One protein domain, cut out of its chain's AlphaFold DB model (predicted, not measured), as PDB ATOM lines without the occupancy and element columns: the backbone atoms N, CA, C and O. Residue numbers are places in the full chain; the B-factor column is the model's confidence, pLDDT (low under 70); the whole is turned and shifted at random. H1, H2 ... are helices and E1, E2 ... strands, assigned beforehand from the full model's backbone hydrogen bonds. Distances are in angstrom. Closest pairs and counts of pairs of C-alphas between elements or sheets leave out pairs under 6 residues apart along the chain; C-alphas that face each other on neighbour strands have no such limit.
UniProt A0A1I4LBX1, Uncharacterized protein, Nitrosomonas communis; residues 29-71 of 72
ATOM      1  N   ALA A  29     113.593 108.884 130.593       72.75
ATOM      2  CA  ALA A  29     113.213 107.671 129.873       72.75
ATOM      3  C   ALA A  29     111.872 107.763 129.134       72.75
ATOM      4  O   ALA A  29     110.891 108.306 129.633       72.75
ATOM      5  N   MET A  30     111.801 107.121 127.968       75.12
ATOM      6  CA  MET A  30     110.546 106.797 127.290       75.12
ATOM      7  C   MET A  30     110.166 105.351 127.606       75.12
ATOM      8  O   MET A  30     110.866 104.423 127.190       75.12
ATOM      9  N   PHE A  31     109.048 105.161 128.312       77.75
ATOM     10  CA  PHE A  31     108.456 103.844 128.539       77.75
ATOM     11  C   PHE A  31     107.557 103.473 127.364       77.75
ATOM     12  O   PHE A  31     106.624 104.197 127.023       77.75
ATOM     13  N   THR A  32     107.852 102.350 126.720       81.06
ATOM     14  CA  THR A  32     107.194 101.951 125.474       81.06
ATOM     15  C   THR A  32     107.066 100.430 125.377       81.06
ATOM     16  O   THR A  32     107.750  99.672 126.073       81.06
ATOM     17  N   ASP A  33     106.140  99.958 124.542       83.62
ATOM     18  CA  ASP A  33     106.031  98.548 124.202       83.62
ATOM     19  C   ASP A  33     107.247  98.056 123.396       83.62
ATOM     20  O   ASP A  33     108.015  98.812 122.801       83.62
ATOM     21  N   ARG A  34     107.421  96.734 123.352       80.75
ATOM     22  CA  ARG A  34     108.582  96.101 122.713       80.75
ATOM     23  C   ARG A  34     108.700  96.416 121.217       80.75
ATOM     24  O   ARG A  34     109.819  96.493 120.715       80.75
ATOM     25  N   LYS A  35     107.581  96.561 120.499       84.38
ATOM     26  CA  LYS A  35     107.584  96.766 119.044       84.38
ATOM     27  C   LYS A  35     108.019  98.189 118.716       84.38
ATOM     28  O   LYS A  35     108.886  98.374 117.863       84.38
ATOM     29  N   LEU A  36     107.470  99.174 119.422       80.81
ATOM     30  CA  LEU A  36     107.867 100.568 119.262       80.81
ATOM     31  C   LEU A  36     109.298 100.808 119.763       80.81
ATOM     32  O   LEU A  36     110.073 101.460 119.070       80.81
ATOM     33  N   ALA A  37     109.712 100.197 120.875       85.38
ATOM     34  CA  ALA A  37     111.099 100.263 121.337       85.38
ATOM     35  C   ALA A  37     112.104  99.720 120.310       85.38
ATOM     36  O   ALA A  37     113.175 100.295 120.128       85.38
ATOM     37  N   PHE A  38     111.764  98.625 119.623       86.25
ATOM     38  CA  PHE A  38     112.607  98.069 118.566       86.25
ATOM     39  C   PHE A  38     112.743  99.041 117.392       86.25
ATOM     40  O   PHE A  38     113.851  99.286 116.926       86.25
ATOM     41  N   LEU A  39     111.630  99.648 116.971       86.00
ATOM     42  CA  LEU A  39     111.632 100.673 115.932       86.00
ATOM     43  C   LEU A  39     112.481 101.881 116.345       86.00
ATOM     44  O   LEU A  39     113.321 102.317 115.575       86.00
ATOM     45  N   LEU A  40     112.338 102.373 117.576       82.94
ATOM     46  CA  LEU A  40     113.107 103.511 118.096       82.94
ATOM     47  C   LEU A  40     114.614 103.234 118.232       82.94
ATOM     48  O   LEU A  40     115.411 104.171 118.230       82.94
ATOM     49  N   ARG A  41     115.016 101.963 118.348       82.38
ATOM     50  CA  ARG A  41     116.425 101.533 118.374       82.38
ATOM     51  C   ARG A  41     117.046 101.422 116.978       82.38
ATOM     52  O   ARG A  41     118.256 101.228 116.878       82.38
ATOM     53  N   GLU A  42     116.254 101.559 115.918       88.06
ATOM     54  CA  GLU A  42     116.734 101.546 114.539       88.06
ATOM     55  C   GLU A  42     117.730 102.694 114.300       88.06
ATOM     56  O   GLU A  42     117.429 103.872 114.511       88.06
ATOM     57  N   SER A  43     118.922 102.358 113.801       82.38
ATOM     58  CA  SER A  43     120.023 103.312 113.609       82.38
ATOM     59  C   SER A  43     119.675 104.455 112.654       82.38
ATOM     60  O   SER A  43     120.164 105.567 112.828       82.38
ATOM     61  N   ARG A  44     118.783 104.204 111.687       86.44
ATOM     62  CA  ARG A  44     118.299 105.197 110.714       86.44
ATOM     63  C   ARG A  44     117.442 106.300 111.332       86.44
ATOM     64  O   ARG A  44     117.410 107.395 110.787       86.44
ATOM     65  N   ILE A  45     116.754 106.026 112.443       85.62
ATOM     66  CA  ILE A  45     115.981 107.048 113.170       85.62
ATOM     67  C   ILE A  45     116.925 107.960 113.951       85.62
ATOM     68  O   ILE A  45     116.643 109.142 114.128       85.62
ATOM     69  N   ALA A  46     118.059 107.408 114.394       82.56
ATOM     70  CA  ALA A  46     119.136 108.146 115.035       82.56
ATOM     71  C   ALA A  46     118.637 109.003 116.223       82.56
ATOM     72  O   ALA A  46     119.071 110.132 116.440       82.56
ATOM     73  N   LEU A  47     117.714 108.430 117.012       80.81
ATOM     74  CA  LEU A  47     116.944 109.110 118.062       80.81
ATOM     75  C   LEU A  47     117.820 109.892 119.056       80.81
ATOM     76  O   LEU A  47     117.434 110.965 119.514       80.81
ATOM     77  N   LYS A  48     119.032 109.393 119.326       81.44
ATOM     78  CA  LYS A  48     120.021 110.025 120.213       81.44
ATOM     79  C   LYS A  48     120.504 111.408 119.755       81.44
ATOM     80  O   LYS A  48     121.062 112.133 120.565       81.44
ATOM     81  N   HIS A  49     120.325 111.783 118.487       84.12
ATOM     82  CA  HIS A  49     120.634 113.145 118.030       84.12
ATOM     83  C   HIS A  49     119.567 114.163 118.435       84.12
ATOM     84  O   HIS A  49     119.848 115.357 118.462       84.12
ATOM     85  N   PHE A  50     118.353 113.699 118.732       80.50
ATOM     86  CA  PHE A  50     117.203 114.556 119.008       80.50
ATOM     87  C   PHE A  50     116.797 114.535 120.479       80.50
ATOM     88  O   PHE A  50     116.168 115.477 120.952       80.50
ATOM     89  N   THR A  51     117.122 113.461 121.202       78.31
ATOM     90  CA  THR A  51     116.722 113.285 122.599       78.31
ATOM     91  C   THR A  51     117.820 112.585 123.398       78.31
ATOM     92  O   THR A  51     118.535 111.722 122.887       78.31
ATOM     93  N   ASN A  52     117.908 112.931 124.684       77.56
ATOM     94  CA  ASN A  52     118.750 112.235 125.659       77.56
ATOM     95  C   ASN A  52     117.982 111.131 126.405       77.56
ATOM     96  O   ASN A  52     118.506 110.546 127.352       77.56
ATOM     97  N   CYS A  53     116.739 110.852 126.008       78.06
ATOM     98  CA  CYS A  53     115.889 109.895 126.695       78.06
ATOM     99  C   CYS A  53     116.367 108.464 126.436       78.06
ATOM    100  O   CYS A  53     116.650 108.051 125.308       78.06
ATOM    101  N   THR A  54     116.391 107.672 127.498       84.00
ATOM    102  CA  THR A  54     116.611 106.230 127.413       84.00
ATOM    103  C   THR A  54     115.321 105.520 127.002       84.00
ATOM    104  O   THR A  54     114.253 105.771 127.548       84.00
ATOM    105  N   VAL A  55     115.388 104.635 126.005       84.38
ATOM    106  CA  VAL A  55     114.222 103.850 125.565       84.38
ATOM    107  C   VAL A  55     114.148 102.576 126.398       84.38
ATOM    108  O   VAL A  55     114.973 101.672 126.226       84.38
ATOM    109  N   VAL A  56     113.156 102.512 127.284       83.75
ATOM    110  CA  VAL A  56     112.946 101.420 128.240       83.75
ATOM    111  C   VAL A  56     111.694 100.650 127.836       83.75
ATOM    112  O   VAL A  56     110.648 101.259 127.594       83.75
ATOM    113  N   ASN A  57     111.780  99.318 127.741       86.62
ATOM    114  CA  ASN A  57     110.673  98.524 127.217       86.62
ATOM    115  C   ASN A  57     110.293  97.329 128.092       86.62
ATOM    116  O   ASN A  57     111.108  96.469 128.413       86.62
ATOM    117  N   GLY A  58     108.997  97.231 128.388       81.00
ATOM    118  CA  GLY A  58     108.437  96.195 129.256       81.00
ATOM    119  C   GLY A  58     108.513  96.528 130.749       81.00
ATOM    120  O   GLY A  58     109.292  97.373 131.190       81.00
ATOM    121  N   PHE A  59     107.673  95.844 131.531       77.12
ATOM    122  CA  PHE A  59     107.490  96.123 132.959       77.12
ATOM    123  C   PHE A  59     108.753  95.871 133.794       77.12
ATOM    124  O   PHE A  59     109.057  96.671 134.675       77.12
ATOM    125  N   ASP A  60     109.525  94.823 133.492       81.06
ATOM    126  CA  ASP A  60     110.741  94.495 134.250       81.06
ATOM    127  C   ASP A  60     111.845  95.545 134.078       81.06
ATOM    128  O   ASP A  60     112.467  95.960 135.057       81.06
ATOM    129  N   GLU A  61     112.104  95.992 132.844       81.00
ATOM    130  CA  GLU A  61     113.102  97.038 132.592       81.00
ATOM    131  C   GLU A  61     112.653  98.384 133.163       81.00
ATOM    132  O   GLU A  61     113.469  99.093 133.746       81.00
ATOM    133  N   MET A  62     111.358  98.703 133.065       81.00
ATOM    134  CA  MET A  62     110.771  99.890 133.687       81.00
ATOM    135  C   MET A  62     110.961  99.880 135.207       81.00
ATOM    136  O   MET A  62     111.444 100.863 135.764       81.00
ATOM    137  N   ALA A  63     110.650  98.767 135.877       78.44
ATOM    138  CA  ALA A  63     110.821  98.638 137.322       78.44
ATOM    139  C   ALA A  63     112.291  98.800 137.743       78.44
ATOM    140  O   ALA A  63     112.584  99.487 138.723       78.44
ATOM    141  N   ARG A  64     113.235  98.221 136.986       82.56
ATOM    142  CA  ARG A  64     114.678  98.414 137.223       82.56
ATOM    143  C   ARG A  64     115.106  99.861 137.010       82.56
ATOM    144  O   ARG A  64     115.893 100.375 137.797       82.56
ATOM    145  N   TYR A  65     114.603 100.501 135.957       81.62
ATOM    146  CA  TYR A  65     114.919 101.888 135.646       81.62
ATOM    147  C   TYR A  65     114.453 102.828 136.765       81.62
ATOM    148  O   TYR A  65     115.248 103.621 137.258       81.62
ATOM    149  N   ILE A  66     113.209 102.669 137.227       80.25
ATOM    150  CA  ILE A  66     112.641 103.457 138.332       80.25
ATOM    151  C   ILE A  66     113.447 103.240 139.619       80.25
ATOM    152  O   ILE A  66     113.892 104.206 140.229       80.25
ATOM    153  N   LYS A  67     113.732 101.982 139.978       80.31
ATOM    154  CA  LYS A  67     114.510 101.647 141.182       80.31
ATOM    155  C   LYS A  67     115.928 102.236 141.170       80.31
ATOM    156  O   LYS A  67     116.473 102.564 142.219       80.31
ATOM    157  N   ASN A  68     116.543 102.350 139.994       74.88
ATOM    158  CA  ASN A  68     117.871 102.946 139.845       74.88
ATOM    159  C   ASN A  68     117.827 104.483 139.805       74.88
ATOM    160  O   ASN A  68     118.797 105.118 140.211       74.88
ATOM    161  N   GLY A  69     116.726 105.068 139.325       66.19
ATOM    162  CA  GLY A  69     116.494 106.513 139.312       66.19
ATOM    163  C   GLY A  69     116.204 107.103 140.696       66.19
ATOM    164  O   GLY A  69     116.586 108.236 140.947       66.19
ATOM    165  N   GLU A  70     115.617 106.333 141.621       55.62
ATOM    166  CA  GLU A  70     115.363 106.763 143.013       55.62
ATOM    167  C   GLU A  70     116.640 106.995 143.850       55.62
ATOM    168  O   GLU A  70     116.573 107.611 144.909       55.62
ATOM    169  N   ASN A  71     117.803 106.522 143.386       46.59
ATOM    170  CA  ASN A  71     119.101 106.698 144.054       46.59
ATOM    171  C   ASN A  71     119.957 107.838 143.458       46.59
ATOM    172  O   ASN A  71     121.154 107.905 143.754       46.59
TER     173      ASN A  71
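AT A GLANCE: This is residues 29 to 71 of the 72 residues of an uncharacterized protein of Nitrosomonas communis (UniProt A0A1I4LBX1). Two short parallel strands, E1 and E2, lie side by side as a narrow ribbon in the middle, with helix H1 over one face and helix H2 over the other, both running broadly back against the strands. Between H1 and E2 a long loop, residues 41 to 53, swings out past H1 at one end of the longest axis and folds back to the ribbon; the tail after H2 lies at the other end. The printed part has 43 residues, with two named strands and two named helices in the order E1, H1, E2, H2; the class is mixed, helices and strands, and the sheet has the order E1, E2, all parallel. The whole is only just compact, close to loose, with a radius of gyration of the C-alphas of 11.0 A, and flat, with spans of 32 by 20 by 10 A.

HOW THE PARTS SIT: Begin with the sheet, where strand E1, residues 29 to 32, is the parallel neighbour of strand E2, residues 54 to 57, at an angle of 28 degrees between their directions. Look across the pair at the C-alphas that face each other: 29 and 54 are 4.4 A apart, and 32 and 57 are 5.2 A apart. Then look at the backbone atoms, where N 30 and O 54, at 2.8 A, and N 56 and O 30, at 3.0 A, are within hydrogen-bond range. Between the two strands in the chain comes helix H1, residues 34 to 40, and E1, H1 and E2 form a strand-helix-strand unit, two parallel neighbour strands with a helix between them in the chain; its crossover is right-handed. H1 and E2 have 5 pairs of C-alphas within 8 A, the closest being those of Arg 34 and Asn 57 at 5.5 A. Next find helix H2, residues 59 to 69, which has 2 pairs of C-alphas within 8 A with E2, the closest being those of Val 56 and Met 62 at 6.1 A. The same Met 62 gives the closest C-alphas of E1 and H2, with Phe 31, at 6.9 A. H1 and H2 are apart. In both helices, H1 and H2, every O i to N i+4 pair is within hydrogen-bond range.

IN THESE COORDINATES: Find C-alpha 29 at (113.213, 107.671, 129.873); from there E1 runs 9.4 A to C-alpha 32. After Asp 33, H1 begins at C-alpha 34, at (108.582, 96.101, 122.713), and runs 9.8 A to C-alpha 40. Go on through residues 41 to 53, which hold no named element, to Thr 54, where E2 begins; it runs 9.7 A to C-alpha 57. After Gly 58 comes H2, the longest helix with 11 residues, which covers 15.1 A from C-alpha 59 to C-alpha 69 at (116.494, 106.513, 139.312).

THE WHOLE: The two C-alphas farthest apart are those of Arg 44, in the long loop, and Asn 71, the last printed residue, at 33.4 A. From first to last, the C-alphas of Ala 29 and Asn 71 are 15.4 A apart. The printed residues run from 29 to 71 and the printed part has no cut. The links E1 to H1 and E2 to H2 are tight, with 1 residue each, and the link H1 to E2 is long, with 13 residues. Read the B-factor column for the model's confidence: the mean pLDDT of the printed part is 79.8, and residues 69 to 71 are under 70.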